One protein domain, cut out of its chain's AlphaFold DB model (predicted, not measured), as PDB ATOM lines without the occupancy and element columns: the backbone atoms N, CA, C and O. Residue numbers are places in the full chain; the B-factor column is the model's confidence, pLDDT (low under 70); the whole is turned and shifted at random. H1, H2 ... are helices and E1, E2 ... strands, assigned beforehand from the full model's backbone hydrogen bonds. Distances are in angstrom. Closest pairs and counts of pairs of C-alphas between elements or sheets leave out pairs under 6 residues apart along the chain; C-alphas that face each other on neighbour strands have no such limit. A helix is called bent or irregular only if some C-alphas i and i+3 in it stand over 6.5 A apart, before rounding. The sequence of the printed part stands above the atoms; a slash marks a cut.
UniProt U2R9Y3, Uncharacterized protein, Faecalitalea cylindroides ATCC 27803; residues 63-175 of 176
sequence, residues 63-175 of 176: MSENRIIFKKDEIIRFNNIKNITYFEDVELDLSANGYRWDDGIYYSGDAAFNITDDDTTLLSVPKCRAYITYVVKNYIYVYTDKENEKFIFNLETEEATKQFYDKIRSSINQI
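What this domain is: This is residues 63 to 175 of the 176 residues of an uncharacterized protein of Faecalitalea cylindroides ATCC 27803 (UniProt U2R9Y3). A strongly twisted sheet of three strands, E3, E4 and E5, sharply bent along E4 and E5, forms one side of the domain, with the small hairpin of E1 and E2 and the helix H1 set away from it. The long unnamed stretch of residues 134 to 157 links E5 to H1, its C-alphas lying 2 to 17 A from the mean of all C-alphas, and over half of the printed residues are in named elements, 57 of 113. The printed part has 113 residues, with five named strands and one named helix in the order E1, E2, E3, E4, E5, H1; its class is mixed, helices and strands. The larger sheet has the order E3, E4, E5 and the smaller one E1, E2, both antiparallel. The outline is compact and rounded, with a radius of gyration of the C-alphas of 13.8 A and spans of 37 by 35 by 30 A.

Where its parts are: E1, residues 67 to 71, begins at C-alpha 67 at (-23.195, -5.615, -45.774), and E2 is residues 74 to 77. E3 is residues 91 to 95. E4, residues 105 to 117, measures 25.4 A from first to last C-alpha and bends by 106 degrees at residue 109. E5, residues 120 to 133, measures 25.8 A, begins at C-alpha 120 at (8.097, -14.296, -46.794) and bends by 101 degrees at residue 127. H1, residues 158 to 173, measures 22.6 A and ends at C-alpha 173 at (-17.671, 2.646, -56.897).

How they stand to each other: E3, E4 and E5 form a meander, each strand the antiparallel neighbour of the one before; E3 and E5 are its edge strands. In the hairpin of E3 and E4, N 95 and O 112 are 2.7 A apart, within hydrogen-bond range. In the hairpin of E4 and E5, N 106 and O 132 at 2.7 A and N 117 and O 120 at 2.9 A are within that range. Residues 101 to 102 pair with residues 105 to 106 of E4, antiparallel. The hairpin of E1 and E2 has N 68 and O 76 at 2.8 A. The closest C-alphas of E1 and E5, those of Phe 70 and Tyr 131, are 7.9 A apart. H1 is not on the larger sheet, and it is apart from E1 and E2. In H1 every O i to N i+4 pair is within hydrogen-bond range.

The domain as a whole: The C-alphas farthest apart, those of Asp 103 and Ile 175, are 40.1 A from each other. The printed part has no cut. The links E2 to E3 and E5 to H1 are long, with 13 and 24 residues; within the latter, residues 143 to 144 pair with residues 148 to 149, antiparallel. The mean pLDDT of the printed part is 70.2, and 39 residues are under 70, among them residues 95 to 110 and 132 to 148.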
ATOM      1  N   MET A  63     -23.716 -12.855 -45.027       67.12
ATOM      2  CA  MET A  63     -23.565 -11.928 -46.138       67.12
ATOM      3  C   MET A  63     -24.940 -11.476 -46.641       67.12
ATOM      4  O   MET A  63     -25.849 -12.280 -46.841       67.12
ATOM      5  N   SER A  64     -25.069 -10.177 -46.877       69.38
ATOM      6  CA  SER A  64     -26.192  -9.534 -47.558       69.38
ATOM      7  C   SER A  64     -25.639  -8.705 -48.721       69.38
ATOM      8  O   SER A  64     -24.429  -8.526 -48.833       69.38
ATOM      9  N   GLU A  65     -26.501  -8.178 -49.592       70.88
ATOM     10  CA  GLU A  65     -26.071  -7.480 -50.818       70.88
ATOM     11  C   GLU A  65     -25.045  -6.355 -50.601       70.88
ATOM     12  O   GLU A  65     -24.116  -6.245 -51.392       70.88
ATOM     13  N   ASN A  66     -25.171  -5.573 -49.523       76.50
ATOM     14  CA  ASN A  66     -24.337  -4.394 -49.251       76.50
ATOM     15  C   ASN A  66     -23.669  -4.392 -47.862       76.50
ATOM     16  O   ASN A  66     -23.204  -3.347 -47.394       76.50
ATOM     17  N   ARG A  67     -23.693  -5.526 -47.152       78.00
ATOM     18  CA  ARG A  67     -23.195  -5.615 -45.774       78.00
ATOM     19  C   ARG A  67     -22.826  -7.035 -45.360       78.00
ATOM     20  O   ARG A  67     -23.422  -8.004 -45.831       78.00
ATOM     21  N   ILE A  68     -21.933  -7.119 -44.384       76.12
ATOM     22  CA  ILE A  68     -21.581  -8.330 -43.644       76.12
ATOM     23  C   ILE A  68     -22.058  -8.145 -42.208       76.12
ATOM     24  O   ILE A  68     -21.803  -7.113 -41.589       76.12
ATOM     25  N   ILE A  69     -22.771  -9.133 -41.685       75.38
ATOM     26  CA  ILE A  69     -23.260  -9.153 -40.306       75.38
ATOM     27  C   ILE A  69     -22.451 -10.214 -39.568       75.38
ATOM     28  O   ILE A  69     -22.574 -11.383 -39.905       75.38
ATOM     29  N   PHE A  70     -21.638  -9.829 -38.584       71.38
ATOM     30  CA  PHE A  70     -20.840 -10.766 -37.777       71.38
ATOM     31  C   PHE A  70     -21.587 -11.194 -36.506       71.38
ATOM     32  O   PHE A  70     -21.624 -12.373 -36.147       71.38
ATOM     33  N   LYS A  71     -22.229 -10.224 -35.846       70.38
ATOM     34  CA  LYS A  71     -23.187 -10.410 -34.746       70.38
ATOM     35  C   LYS A  71     -24.272  -9.335 -34.829       70.38
ATOM     36  O   LYS A  71     -24.144  -8.395 -35.609       70.38
ATOM     37  N   LYS A  72     -25.326  -9.455 -34.013       65.44
ATOM     38  CA  LYS A  72     -26.502  -8.557 -34.016       65.44
ATOM     39  C   LYS A  72     -26.142  -7.064 -34.100       65.44
ATOM     40  O   LYS A  72     -26.790  -6.335 -34.844       65.44
ATOM     41  N   ASP A  73     -25.088  -6.657 -33.396       70.06
ATOM     42  CA  ASP A  73     -24.650  -5.259 -33.299       70.06
ATOM     43  C   ASP A  73     -23.298  -4.990 -33.992       70.06
ATOM     44  O   ASP A  73     -22.720  -3.919 -33.831       70.06
ATOM     45  N   GLU A  74     -22.775  -5.944 -34.770       73.69
ATOM     46  CA  GLU A  74     -21.528  -5.778 -35.527       73.69
ATOM     47  C   GLU A  74     -21.776  -6.027 -37.008       73.69
ATOM     48  O   GLU A  74     -21.781  -7.161 -37.495       73.69
ATOM     49  N   ILE A  75     -22.038  -4.923 -37.702       78.94
ATOM     50  CA  ILE A  75     -22.424  -4.894 -39.106       78.94
ATOM     51  C   ILE A  75     -21.453  -3.989 -39.847       78.94
ATOM     52  O   ILE A  75     -21.323  -2.809 -39.524       78.94
ATOM     53  N   ILE A  76     -20.837  -4.531 -40.888       77.94
ATOM     54  CA  ILE A  76     -19.944  -3.804 -41.781       77.94
ATOM     55  C   ILE A  76     -20.691  -3.570 -43.076       77.94
ATOM     56  O   ILE A  76     -21.067  -4.515 -43.764       77.94
ATOM     57  N   ARG A  77     -20.935  -2.306 -43.404       81.75
ATOM     58  CA  ARG A  77     -21.540  -1.926 -44.679       81.75
ATOM     59  C   ARG A  77     -20.434  -1.644 -45.686       81.75
ATOM     60  O   ARG A  77     -19.456  -0.991 -45.334       81.75
ATOM     61  N   PHE A  78     -20.589  -2.106 -46.924       79.56
ATOM     62  CA  PHE A  78     -19.546  -1.965 -47.947       79.56
ATOM     63  C   PHE A  78     -19.216  -0.505 -48.264       79.56
ATOM     64  O   PHE A  78     -18.059  -0.182 -48.485       79.56
ATOM     65  N   ASN A  79     -20.195   0.395 -48.170       79.56
ATOM     66  CA  ASN A  79     -19.991   1.834 -48.349       79.56
ATOM     67  C   ASN A  79     -19.135   2.498 -47.251       79.56
ATOM     68  O   ASN A  79     -18.687   3.625 -47.429       79.56
ATOM     69  N   ASN A  80     -18.923   1.829 -46.115       78.12
ATOM     70  CA  ASN A  80     -18.054   2.324 -45.049       78.12
ATOM     71  C   ASN A  80     -16.605   1.831 -45.213       78.12
ATOM     72  O   ASN A  80     -15.724   2.287 -44.486       78.12
ATOM     73  N   ILE A  81     -16.351   0.901 -46.141       76.56
ATOM     74  CA  ILE A  81     -15.024   0.340 -46.382       76.56
ATOM     75  C   ILE A  81     -14.205   1.356 -47.172       76.56
ATOM     76  O   ILE A  81     -14.456   1.596 -48.349       76.56
ATOM     77  N   LYS A  82     -13.197   1.937 -46.518       75.94
ATOM     78  CA  LYS A  82     -12.258   2.873 -47.156       75.94
ATOM     79  C   LYS A  82     -11.105   2.168 -47.860       75.94
ATOM     80  O   LYS A  82     -10.598   2.672 -48.854       75.94
ATOM     81  N   ASN A  83     -10.655   1.038 -47.315       75.62
ATOM     82  CA  ASN A  83      -9.472   0.346 -47.801       75.62
ATOM     83  C   ASN A  83      -9.695  -1.167 -47.808       75.62
ATOM     84  O   ASN A  83      -9.972  -1.775 -46.772       75.62
ATOM     85  N   ILE A  84      -9.573  -1.765 -48.988       76.94
ATOM     86  CA  ILE A  84      -9.732  -3.198 -49.201       76.94
ATOM     87  C   ILE A  84      -8.531  -3.724 -49.984       76.94
ATOM     88  O   ILE A  84      -8.205  -3.222 -51.063       76.94
ATOM     89  N   THR A  85      -7.868  -4.741 -49.442       77.88
ATOM     90  CA  THR A  85      -6.648  -5.308 -50.029       77.88
ATOM     91  C   THR A  85      -6.861  -6.783 -50.305       77.88
ATOM     92  O   THR A  85      -7.159  -7.536 -49.386       77.88
ATOM     93  N   TYR A  86      -6.712  -7.171 -51.570       80.31
ATOM     94  CA  TYR A  86      -6.695  -8.568 -51.984       80.31
ATOM     95  C   TYR A  86      -5.250  -9.065 -51.992       80.31
ATOM     96  O   TYR A  86      -4.376  -8.371 -52.512       80.31
ATOM     97  N   PHE A  87      -5.033 -10.243 -51.417       76.56
ATOM     98  CA  PHE A  87      -3.773 -10.973 -51.458       76.56
ATOM     99  C   PHE A  87      -4.025 -12.288 -52.199       76.56
ATOM    100  O   PHE A  87      -4.913 -13.047 -51.809       76.56
ATOM    101  N   GLU A  88      -3.297 -12.500 -53.290       79.06
ATOM    102  CA  GLU A  88      -3.368 -13.691 -54.141       79.06
ATOM    103  C   GLU A  88      -2.340 -14.713 -53.641       79.06
ATOM    104  O   GLU A  88      -1.236 -14.312 -53.285       79.06
ATOM    105  N   ASP A  89      -2.725 -15.989 -53.562       74.69
ATOM    106  CA  ASP A  89      -1.851 -17.115 -53.186       74.69
ATOM    107  C   ASP A  89      -1.068 -16.959 -51.871       74.69
ATOM    108  O   ASP A  89       0.098 -17.317 -51.768       74.69
ATOM    109  N   VAL A  90      -1.730 -16.457 -50.824       74.75
ATOM    110  CA  VAL A  90      -1.109 -16.271 -49.504       74.75
ATOM    111  C   VAL A  90      -1.619 -17.238 -48.444       74.75
ATOM    112  O   VAL A  90      -2.800 -17.599 -48.400       74.75
ATOM    113  N   GLU A  91      -0.744 -17.561 -47.497       73.31
ATOM    114  CA  GLU A  91      -1.099 -18.229 -46.252       73.31
ATOM    115  C   GLU A  91      -1.352 -17.219 -45.126       73.31
ATOM    116  O   GLU A  91      -0.783 -16.125 -45.073       73.31
ATOM    117  N   LEU A  92      -2.247 -17.593 -44.209       73.31
ATOM    118  CA  LEU A  92      -2.619 -16.793 -43.045       73.31
ATOM    119  C   LEU A  92      -2.165 -17.514 -41.777       73.31
ATOM    120  O   LEU A  92      -2.844 -18.423 -41.296       73.31
ATOM    121  N   ASP A  93      -1.035 -17.079 -41.226       75.69
ATOM    122  CA  ASP A  93      -0.502 -17.576 -39.958       75.69
ATOM    123  C   ASP A  93      -1.104 -16.783 -38.792       75.69
ATOM    124  O   ASP A  93      -0.723 -15.641 -38.524       75.69
ATOM    125  N   LEU A  94      -2.095 -17.367 -38.117       71.94
ATOM    126  CA  LEU A  94      -2.825 -16.736 -37.018       71.94
ATOM    127  C   LEU A  94      -2.243 -17.116 -35.653       71.94
ATOM    128  O   LEU A  94      -2.370 -18.246 -35.183       71.94
ATOM    129  N   SER A  95      -1.731 -16.117 -34.939       68.81
ATOM    130  CA  SER A  95      -1.361 -16.219 -33.532       68.81
ATOM    131  C   SER A  95      -2.561 -15.878 -32.642       68.81
ATOM    132  O   SER A  95      -3.026 -14.735 -32.538       68.81
ATOM    133  N   ALA A  96      -3.100 -16.907 -31.987       58.91
ATOM    134  CA  ALA A  96      -4.284 -16.786 -31.152       58.91
ATOM    135  C   ALA A  96      -3.980 -16.088 -29.813       58.91
ATOM    136  O   ALA A  96      -3.712 -16.732 -28.803       58.91
ATOM    137  N   ASN A  97      -4.134 -14.767 -29.785       59.28
ATOM    138  CA  ASN A  97      -4.266 -13.990 -28.554       59.28
ATOM    139  C   ASN A  97      -5.755 -13.679 -28.349       59.28
ATOM    140  O   ASN A  97      -6.289 -12.834 -29.056       59.28
ATOM    141  N   GLY A  98      -6.478 -14.380 -27.463       52.84
ATOM    142  CA  GLY A  98      -7.895 -14.063 -27.218       52.84
ATOM    143  C   GLY A  98      -8.762 -15.166 -26.610       52.84
ATOM    144  O   GLY A  98      -8.341 -16.305 -26.422       52.84
ATOM    145  N   TYR A  99     -10.002 -14.794 -26.279       48.50
ATOM    146  CA  TYR A  99     -10.987 -15.649 -25.620       48.50
ATOM    147  C   TYR A  99     -11.829 -16.418 -26.651       48.50
ATOM    148  O   TYR A  99     -12.624 -15.813 -27.364       48.50
ATOM    149  N   ARG A 100     -11.745 -17.754 -26.561       54.38
ATOM    150  CA  ARG A 100     -12.737 -18.770 -26.970       54.38
ATOM    151  C   ARG A 100     -12.471 -19.523 -28.287       54.38
ATOM    152  O   ARG A 100     -12.738 -19.049 -29.384       54.38
ATOM    153  N   TRP A 101     -12.041 -20.769 -28.086       52.78
ATOM    154  CA  TRP A 101     -12.117 -21.906 -28.999       52.78
ATOM    155  C   TRP A 101     -13.295 -22.777 -28.541       52.78
ATOM    156  O   TRP A 101     -13.260 -23.288 -27.423       52.78
ATOM    157  N   ASP A 102     -14.353 -22.912 -29.336       47.16
ATOM    158  CA  ASP A 102     -15.350 -23.977 -29.154       47.16
ATOM    159  C   ASP A 102     -15.818 -24.442 -30.544       47.16
ATOM    160  O   ASP A 102     -15.927 -23.613 -31.452       47.16
ATOM    161  N   ASP A 103     -16.004 -25.758 -30.694       45.03
ATOM    162  CA  ASP A 103     -16.391 -26.542 -31.888       45.03
ATOM    163  C   ASP A 103     -16.595 -25.761 -33.208       45.03
ATOM    164  O   ASP A 103     -17.694 -25.671 -33.758       45.03
ATOM    165  N   GLY A 104     -15.506 -25.226 -33.767       49.66
ATOM    166  CA  GLY A 104     -15.480 -24.770 -35.152       49.66
ATOM    167  C   GLY A 104     -15.825 -23.297 -35.423       49.66
ATOM    168  O   GLY A 104     -16.049 -22.950 -36.583       49.66
ATOM    169  N   ILE A 105     -15.870 -22.403 -34.429       53.91
ATOM    170  CA  ILE A 105     -16.060 -20.955 -34.665       53.91
ATOM    171  C   ILE A 105     -15.113 -20.141 -33.765       53.91
ATOM    172  O   ILE A 105     -15.164 -20.248 -32.544       53.91
ATOM    173  N   TYR A 106     -14.260 -19.314 -34.371       59.16
ATOM    174  CA  TYR A 106     -13.263 -18.466 -33.719       59.16
ATOM    175  C   TYR A 106     -13.650 -16.989 -33.795       59.16
ATOM    176  O   TYR A 106     -13.937 -16.444 -34.865       59.16
ATOM    177  N   TYR A 107     -13.592 -16.347 -32.632       57.91
ATOM    178  CA  TYR A 107     -13.600 -14.903 -32.462       57.91
ATOM    179  C   TYR A 107     -12.347 -14.536 -31.682       57.91
ATOM    180  O   TYR A 107     -12.146 -15.053 -30.582       57.91
ATOM    181  N   SER A 108     -11.549 -13.595 -32.165       58.94
ATOM    182  CA  SER A 108     -10.654 -12.891 -31.259       58.94
ATOM    183  C   SER A 108     -10.714 -11.403 -31.499       58.94
ATOM    184  O   SER A 108     -10.492 -10.942 -32.611       58.94
ATOM    185  N   GLY A 109     -10.995 -10.661 -30.428       59.00
ATOM    186  CA  GLY A 109     -10.922  -9.205 -30.423       59.00
ATOM    187  C   GLY A 109      -9.493  -8.652 -30.473       59.00
ATOM    188  O   GLY A 109      -9.341  -7.476 -30.792       59.00
ATOM    189  N   ASP A 110      -8.484  -9.486 -30.180       67.25
ATOM    190  CA  ASP A 110      -7.086  -9.102 -29.939       67.25
ATOM    191  C   ASP A 110      -6.082 -10.058 -30.636       67.25
ATOM    192  O   ASP A 110      -4.947 -10.205 -30.184       67.25
ATOM    193  N   ALA A 111      -6.478 -10.719 -31.730       71.88
ATOM    194  CA  ALA A 111      -5.630 -11.679 -32.447       71.88
ATOM    195  C   ALA A 111      -4.396 -11.006 -33.062       71.88
ATOM    196  O   ALA A 111      -4.421  -9.810 -33.339       71.88
ATOM    197  N   ALA A 112      -3.354 -11.782 -33.349       76.56
ATOM    198  CA  ALA A 112      -2.278 -11.358 -34.235       76.56
ATOM    199  C   ALA A 112      -2.188 -12.327 -35.418       76.56
ATOM    200  O   ALA A 112      -2.511 -13.503 -35.264       76.56
ATOM    201  N   PHE A 113      -1.769 -11.865 -36.590       75.62
ATOM    202  CA  PHE A 113      -1.504 -12.758 -37.714       75.62
ATOM    203  C   PHE A 113      -0.441 -12.200 -38.653       75.62
ATOM    204  O   PHE A 113      -0.191 -10.992 -38.684       75.62
ATOM    205  N   ASN A 114       0.137 -13.094 -39.446       80.25
ATOM    206  CA  ASN A 114       0.996 -12.772 -40.569       80.25
ATOM    207  C   ASN A 114       0.357 -13.289 -41.862       80.25
ATOM    208  O   ASN A 114      -0.243 -14.362 -41.884       80.25
ATOM    209  N   ILE A 115       0.480 -12.508 -42.930       78.81
ATOM    210  CA  ILE A 115       0.254 -12.963 -44.301       78.81
ATOM    211  C   ILE A 115       1.608 -13.351 -44.856       78.81
ATOM    212  O   ILE A 115       2.512 -12.508 -44.864       78.81
ATOM    213  N   THR A 116       1.740 -14.589 -45.308       82.75
ATOM    214  CA  THR A 116       2.989 -15.125 -45.842       82.75
ATOM    215  C   THR A 116       2.813 -15.655 -47.258       82.75
ATOM    216  O   THR A 116       1.760 -16.189 -47.593       82.75
ATOM    217  N   ASP A 117       3.856 -15.504 -48.065       83.94
ATOM    218  CA  ASP A 117       4.019 -16.088 -49.399       83.94
ATOM    219  C   ASP A 117       5.405 -16.748 -49.428       83.94
ATOM    220  O   ASP A 117       6.398 -16.058 -49.180       83.94
ATOM    221  N   ASP A 118       5.462 -18.074 -49.590       82.06
ATOM    222  CA  ASP A 118       6.689 -18.891 -49.562       82.06
ATOM    223  C   ASP A 118       7.711 -18.432 -48.489       82.06
ATOM    224  O   ASP A 118       8.808 -17.955 -48.787       82.06
ATOM    225  N   ASP A 119       7.322 -18.520 -47.209       81.00
ATOM    226  CA  ASP A 119       8.089 -18.097 -46.016       81.00
ATOM    227  C   ASP A 119       8.378 -16.582 -45.884       81.00
ATOM    228  O   ASP A 119       8.945 -16.127 -44.882       81.00
ATOM    229  N   THR A 120       7.949 -15.757 -46.840       86.50
ATOM    230  CA  THR A 120       8.097 -14.296 -46.794       86.50
ATOM    231  C   THR A 120       6.864 -13.646 -46.176       86.50
ATOM    232  O   THR A 120       5.760 -13.769 -46.691       86.50
ATOM    233  N   THR A 121       7.029 -12.888 -45.088       87.00
ATOM    234  CA  THR A 121       5.918 -12.124 -44.494       87.00
ATOM    235  C   THR A 121       5.609 -10.868 -45.312       87.00
ATOM    236  O   THR A 121       6.389  -9.917 -45.318       87.00
ATOM    237  N   LEU A 122       4.438 -10.836 -45.949       84.44
ATOM    238  CA  LEU A 122       3.924  -9.696 -46.715       84.44
ATOM    239  C   LEU A 122       3.267  -8.639 -45.819       84.44
ATOM    240  O   LEU A 122       3.383  -7.438 -46.064       84.44
ATOM    241  N   LEU A 123       2.561  -9.077 -44.773       82.62
ATOM    242  CA  LEU A 123       1.898  -8.195 -43.817       82.62
ATOM    243  C   LEU A 123       1.897  -8.838 -42.435       82.62
ATOM    244  O   LEU A 123       1.406  -9.949 -42.277       82.62
ATOM    245  N   SER A 124       2.368  -8.107 -41.429       83.19
ATOM    246  CA  SER A 124       2.212  -8.494 -40.027       83.19
ATOM    247  C   SER A 124       1.192  -7.587 -39.353       83.19
ATOM    248  O   SER A 124       1.285  -6.358 -39.431       83.19
ATOM    249  N   VAL A 125       0.206  -8.191 -38.694       76.81
ATOM    250  CA  VAL A 125      -0.836  -7.487 -37.952       76.81
ATOM    251  C   VAL A 125      -0.784  -7.936 -36.493       76.81
ATOM    252  O   VAL A 125      -1.268  -9.015 -36.161       76.81
ATOM    253  N   PRO A 126      -0.224  -7.115 -35.588       75.25
ATOM    254  CA  PRO A 126       0.011  -7.517 -34.200       75.25
ATOM    255  C   PRO A 126      -1.251  -7.491 -33.329       75.25
ATOM    256  O   PRO A 126      -1.230  -8.005 -32.212       75.25
ATOM    257  N   LYS A 127      -2.331  -6.846 -33.795       75.31
ATOM    258  CA  LYS A 127      -3.609  -6.765 -33.085       75.31
ATOM    259  C   LYS A 127      -4.773  -6.562 -34.057       75.31
ATOM    260  O   LYS A 127      -4.835  -5.528 -34.720       75.31
ATOM    261  N   CYS A 128      -5.707  -7.507 -34.121       71.69
ATOM    262  CA  CYS A 128      -6.884  -7.440 -34.985       71.69
ATOM    263  C   CYS A 128      -8.108  -8.166 -34.418       71.69
ATOM    264  O   CYS A 128      -8.005  -9.035 -33.551       71.69
ATOM    265  N   ARG A 129      -9.273  -7.855 -34.997       72.94
ATOM    266  CA  ARG A 129     -10.537  -8.551 -34.735       72.94
ATOM    267  C   ARG A 129     -10.828  -9.639 -35.763       72.94
ATOM    268  O   ARG A 129     -11.588  -9.396 -36.691       72.94
ATOM    269  N   ALA A 130     -10.264 -10.825 -35.587       70.75
ATOM    270  CA  ALA A 130     -10.447 -11.919 -36.534       70.75
ATOM    271  C   ALA A 130     -11.716 -12.743 -36.239       70.75
ATOM    272  O   ALA A 130     -12.016 -13.078 -35.088       70.75
ATOM    273  N   TYR A 131     -12.428 -13.098 -37.308       70.06
ATOM    274  CA  TYR A 131     -13.593 -13.978 -37.309       70.06
ATOM    275  C   TYR A 131     -13.278 -15.171 -38.208       70.06
ATOM    276  O   TYR A 131     -12.918 -14.994 -39.361       70.06
ATOM    277  N   ILE A 132     -13.357 -16.400 -37.709       64.06
ATOM    278  CA  ILE A 132     -13.085 -17.590 -38.530       64.06
ATOM    279  C   ILE A 132     -14.163 -18.620 -38.217       64.06
ATOM    280  O   ILE A 132     -14.489 -18.855 -37.059       64.06
ATOM    281  N   THR A 133     -14.758 -19.237 -39.231       57.25
ATOM    282  CA  THR A 133     -15.720 -20.331 -39.043       57.25
ATOM    283  C   THR A 133     -15.288 -21.541 -39.861       57.25
ATOM    284  O   THR A 133     -15.022 -21.435 -41.055       57.25
ATOM    285  N   TYR A 134     -15.239 -22.704 -39.213       49.56
ATOM    286  CA  TYR A 134     -14.951 -23.998 -39.830       49.56
ATOM    287  C   TYR A 134     -16.120 -24.506 -40.680       49.56
ATOM    288  O   TYR A 134     -15.917 -25.308 -41.585       49.56
ATOM    289  N   VAL A 135     -17.347 -24.054 -40.403       48.19
ATOM    290  CA  VAL A 135     -18.553 -24.515 -41.112       48.19
ATOM    291  C   VAL A 135     -18.755 -23.736 -42.418       48.19
ATOM    292  O   VAL A 135     -19.383 -24.244 -43.343       48.19
ATOM    293  N   VAL A 136     -18.182 -22.527 -42.529       44.59
ATOM    294  CA  VAL A 136     -18.229 -21.709 -43.750       44.59
ATOM    295  C   VAL A 136     -16.978 -20.820 -43.875       44.59
ATOM    296  O   VAL A 136     -17.065 -19.613 -43.722       44.59
ATOM    297  N   LYS A 137     -15.817 -21.399 -44.185       50.81
ATOM    298  CA  LYS A 137     -14.747 -20.738 -44.967       50.81
ATOM    299  C   LYS A 137     -14.375 -19.297 -44.532       50.81
ATOM    300  O   LYS A 137     -14.827 -18.321 -45.113       50.81
ATOM    301  N   ASN A 138     -13.549 -19.202 -43.490       52.41
ATOM    302  CA  ASN A 138     -12.499 -18.196 -43.216       52.41
ATOM    303  C   ASN A 138     -12.701 -16.684 -43.517       52.41
ATOM    304  O   ASN A 138     -11.762 -16.027 -43.951       52.41
ATOM    305  N   TYR A 139     -13.829 -16.056 -43.177       54.47
ATOM    306  CA  TYR A 139     -13.976 -14.588 -43.297       54.47
ATOM    307  C   TYR A 139     -13.123 -13.771 -42.314       54.47
ATOM    308  O   TYR A 139     -13.625 -13.307 -41.291       54.47
ATOM    309  N   ILE A 140     -11.865 -13.496 -42.639       57.81
ATOM    310  CA  ILE A 140     -11.077 -12.589 -41.808       57.81
ATOM    311  C   ILE A 140     -11.655 -11.165 -41.934       57.81
ATOM    312  O   ILE A 140     -12.098 -10.710 -42.984       57.81
ATOM    313  N   TYR A 141     -11.755 -10.479 -40.804       59.06
ATOM    314  CA  TYR A 141     -11.952  -9.040 -40.733       59.06
ATOM    315  C   TYR A 141     -10.761  -8.513 -39.949       59.06
ATOM    316  O   TYR A 141     -10.288  -9.159 -39.015       59.06
ATOM    317  N   VAL A 142     -10.206  -7.383 -40.368       61.91
ATOM    318  CA  VAL A 142      -9.018  -6.821 -39.739       61.91
ATOM    319  C   VAL A 142      -9.322  -5.369 -39.426       61.91
ATOM    320  O   VAL A 142      -9.866  -4.615 -40.222       61.91
ATOM    321  N   TYR A 143      -9.040  -4.985 -38.196       60.03
ATOM    322  CA  TYR A 143      -9.246  -3.630 -37.731       60.03
ATOM    323  C   TYR A 143      -7.950  -3.209 -37.066       60.03
ATOM    324  O   TYR A 143      -7.585  -3.753 -36.021       60.03
ATOM    325  N   THR A 144      -7.248  -2.275 -37.695       54.78
ATOM    326  CA  THR A 144      -6.041  -1.656 -37.162       54.78
ATOM    327  C   THR A 144      -6.372  -0.191 -36.942       54.78
ATOM    328  O   THR A 144      -6.317   0.574 -37.882       54.78
ATOM    329  N   ASP A 145      -6.788   0.149 -35.716       55.91
ATOM    330  CA  ASP A 145      -7.216   1.487 -35.270       55.91
ATOM    331  C   ASP A 145      -8.396   2.139 -36.046       55.91
ATOM    332  O   ASP A 145      -8.799   1.702 -37.118       55.91
ATOM    333  N   LYS A 146      -9.052   3.149 -35.443       56.72
ATOM    334  CA  LYS A 146     -10.296   3.759 -35.988       56.72
ATOM    335  C   LYS A 146     -10.074   4.473 -37.320       56.72
ATOM    336  O   LYS A 146     -11.042   4.795 -38.006       56.72
ATOM    337  N   GLU A 147      -8.826   4.792 -37.638       58.12
ATOM    338  CA  GLU A 147      -8.462   5.633 -38.771       58.12
ATOM    339  C   GLU A 147      -7.931   4.794 -39.940       58.12
ATOM    340  O   GLU A 147      -8.120   5.190 -41.090       58.12
ATOM    341  N   ASN A 148      -7.384   3.603 -39.665       63.66
ATOM    342  CA  ASN A 148      -6.758   2.702 -40.631       63.66
ATOM    343  C   ASN A 148      -7.442   1.325 -40.692       63.66
ATOM    344  O   ASN A 148      -6.770   0.292 -40.765       63.66
ATOM    345  N   GLU A 149      -8.778   1.284 -40.698       70.19
ATOM    346  CA  GLU A 149      -9.519   0.038 -40.927       70.19
ATOM    347  C   GLU A 149      -9.095  -0.603 -42.264       70.19
ATOM    348  O   GLU A 149      -9.207   0.013 -43.329       70.19
ATOM    349  N   LYS A 150      -8.599  -1.846 -42.215       73.19
ATOM    350  CA  LYS A 150      -8.147  -2.611 -43.386       73.19
ATOM    351  C   LYS A 150      -8.930  -3.902 -43.488       73.19
ATOM    352  O   LYS A 150      -8.792  -4.769 -42.642       73.19
ATOM    353  N   PHE A 151      -9.700  -4.078 -44.548       75.38
ATOM    354  CA  PHE A 151     -10.534  -5.265 -44.703       75.38
ATOM    355  C   PHE A 151      -9.813  -6.304 -45.568       75.38
ATOM    356  O   PHE A 151      -9.450  -6.006 -46.707       75.38
ATOM    357  N   ILE A 152      -9.602  -7.507 -45.020       75.56
ATOM    358  CA  ILE A 152      -8.939  -8.632 -45.695       75.56
ATOM    359  C   ILE A 152      -9.817  -9.862 -45.538       75.56
ATOM    360  O   ILE A 152      -9.941 -10.377 -44.439       75.56
ATOM    361  N   PHE A 153     -10.385 -10.335 -46.636       75.50
ATOM    362  CA  PHE A 153     -11.278 -11.484 -46.704       75.50
ATOM    363  C   PHE A 153     -10.599 -12.677 -47.374       75.50
ATOM    364  O   PHE A 153      -9.831 -12.496 -48.320       75.50
ATOM    365  N   ASN A 154     -10.937 -13.884 -46.922       72.38
ATOM    366  CA  ASN A 154     -10.551 -15.139 -47.558       72.38
ATOM    367  C   ASN A 154     -11.750 -16.105 -47.550       72.38
ATOM    368  O   ASN A 154     -12.380 -16.296 -46.518       72.38
ATOM    369  N   LEU A 155     -12.122 -16.673 -48.691       72.50
ATOM    370  CA  LEU A 155     -13.227 -17.630 -48.821       72.50
ATOM    371  C   LEU A 155     -12.677 -19.039 -49.090       72.50
ATOM    372  O   LEU A 155     -11.492 -19.287 -48.925       72.50
ATOM    373  N   GLU A 156     -13.534 -20.005 -49.446       71.31
ATOM    374  CA  GLU A 156     -13.081 -21.399 -49.662       71.31
ATOM    375  C   GLU A 156     -12.064 -21.523 -50.779       71.31
ATOM    376  O   GLU A 156     -11.161 -22.348 -50.720       71.31
ATOM    377  N   THR A 157     -12.319 -20.773 -51.842       76.25
ATOM    378  CA  THR A 157     -11.619 -20.876 -53.102       76.25
ATOM    379  C   THR A 157     -11.128 -19.497 -53.477       76.25
ATOM    380  O   THR A 157     -11.778 -18.487 -53.190       76.25
ATOM    381  N   GLU A 158      -9.996 -19.472 -54.163       78.19
ATOM    382  CA  GLU A 158      -9.421 -18.272 -54.759       78.19
ATOM    383  C   GLU A 158     -10.451 -17.526 -55.624       78.19
ATOM    384  O   GLU A 158     -10.682 -16.335 -55.429       78.19
ATOM    385  N   GLU A 159     -11.164 -18.255 -56.489       83.19
ATOM    386  CA  GLU A 159     -12.233 -17.732 -57.346       83.19
ATOM    387  C   GLU A 159     -13.338 -17.035 -56.531       83.19
ATOM    388  O   GLU A 159     -13.740 -15.913 -56.848       83.19
ATOM    389  N   ALA A 160     -13.816 -17.663 -55.448       78.69
ATOM    390  CA  ALA A 160     -14.838 -17.064 -54.594       78.69
ATOM    391  C   ALA A 160     -14.306 -15.799 -53.914       78.69
ATOM    392  O   ALA A 160     -14.994 -14.776 -53.888       78.69
ATOM    393  N   THR A 161     -13.082 -15.858 -53.385       78.69
ATOM    394  CA  THR A 161     -12.404 -14.717 -52.768       78.69
ATOM    395  C   THR A 161     -12.314 -13.555 -53.754       78.69
ATOM    396  O   THR A 161     -12.777 -12.456 -53.450       78.69
ATOM    397  N   LYS A 162     -11.819 -13.792 -54.968       83.25
ATOM    398  CA  LYS A 162     -11.683 -12.783 -56.025       83.25
ATOM    399  C   LYS A 162     -13.020 -12.147 -56.407       83.25
ATOM    400  O   LYS A 162     -13.158 -10.926 -56.333       83.25
ATOM    401  N   GLN A 163     -14.034 -12.966 -56.702       83.00
ATOM    402  CA  GLN A 163     -15.389 -12.487 -57.007       83.00
ATOM    403  C   GLN A 163     -15.967 -11.629 -55.871       83.00
ATOM    404  O   GLN A 163     -16.689 -10.657 -56.111       83.00
ATOM    405  N   PHE A 164     -15.640 -11.960 -54.621       80.06
ATOM    406  CA  PHE A 164     -16.062 -11.193 -53.459       80.06
ATOM    407  C   PHE A 164     -15.389  -9.815 -53.386       80.06
ATOM    408  O   PHE A 164     -16.083  -8.811 -53.196       80.06
ATOM    409  N   TYR A 165     -14.072  -9.740 -53.597       82.19
ATOM    410  CA  TYR A 165     -13.361  -8.459 -53.685       82.19
ATOM    411  C   TYR A 165     -13.917  -7.577 -54.810       82.19
ATOM    412  O   TYR A 165     -14.148  -6.385 -54.588       82.19
ATOM    413  N   ASP A 166     -14.207  -8.153 -55.977       83.94
ATOM    414  CA  ASP A 166     -14.781  -7.430 -57.116       83.94
ATOM    415  C   ASP A 166     -16.194  -6.902 -56.816       83.94
ATOM    416  O   ASP A 166     -16.533  -5.756 -57.140       83.94
ATOM    417  N   LYS A 167     -17.017  -7.692 -56.116       80.06
ATOM    418  CA  LYS A 167     -18.351  -7.267 -55.673       80.06
ATOM    419  C   LYS A 167     -18.289  -6.106 -54.676       80.06
ATOM    420  O   LYS A 167     -19.079  -5.166 -54.783       80.06
ATOM    421  N   ILE A 168     -17.361  -6.136 -53.718       79.06
ATOM    422  CA  ILE A 168     -17.198  -5.020 -52.776       79.06
ATOM    423  C   ILE A 168     -16.712  -3.772 -53.511       79.06
ATOM    424  O   ILE A 168     -17.299  -2.706 -53.340       79.06
ATOM    425  N   ARG A 169     -15.685  -3.898 -54.360       82.00
ATOM    426  CA  ARG A 169     -15.140  -2.767 -55.127       82.00
ATOM    427  C   ARG A 169     -16.196  -2.116 -56.015       82.00
ATOM    428  O   ARG A 169     -16.328  -0.898 -56.006       82.00
ATOM    429  N   SER A 170     -16.992  -2.913 -56.727       79.56
ATOM    430  CA  SER A 170     -18.106  -2.389 -57.525       79.56
ATOM    431  C   SER A 170     -19.179  -1.711 -56.668       79.56
ATOM    432  O   SER A 170     -19.689  -0.671 -57.066       79.56
ATOM    433  N   SER A 171     -19.472  -2.232 -55.473       75.19
ATOM    434  CA  SER A 171     -20.425  -1.610 -54.539       75.19
ATOM    435  C   SER A 171     -19.925  -0.281 -53.963       75.19
ATOM    436  O   SER A 171     -20.734   0.599 -53.681       75.19
ATOM    437  N   ILE A 172     -18.609  -0.127 -53.780       74.12
ATOM    438  CA  ILE A 172     -17.980   1.135 -53.364       74.12
ATOM    439  C   ILE A 172     -18.070   2.164 -54.501       74.12
ATOM    440  O   ILE A 172     -18.515   3.284 -54.276       74.12
ATOM    441  N   ASN A 173     -17.729   1.759 -55.728       64.75
ATOM    442  CA  ASN A 173     -17.671   2.646 -56.897       64.75
ATOM    443  C   ASN A 173     -19.048   3.063 -57.454       64.75
ATOM    444  O   ASN A 173     -19.117   3.909 -58.336       64.75
ATOM    445  N   GLN A 174     -20.148   2.464 -56.992       58.44
ATOM    446  CA  GLN A 174     -21.511   2.831 -57.406       58.44
ATOM    447  C   GLN A 174     -22.080   4.054 -56.660       58.44
ATOM    448  O   GLN A 174     -23.243   4.401 -56.868       58.44
ATOM    449  N   ILE A 175     -21.304   4.679 -55.769       53.38
ATOM    450  CA  ILE A 175     -21.739   5.804 -54.919       53.38
ATOM    451  C   ILE A 175     -21.024   7.117 -55.314       53.38
ATOM    452  O   ILE A 175     -21.085   8.091 -54.569       53.38
TER     453      ILE A 175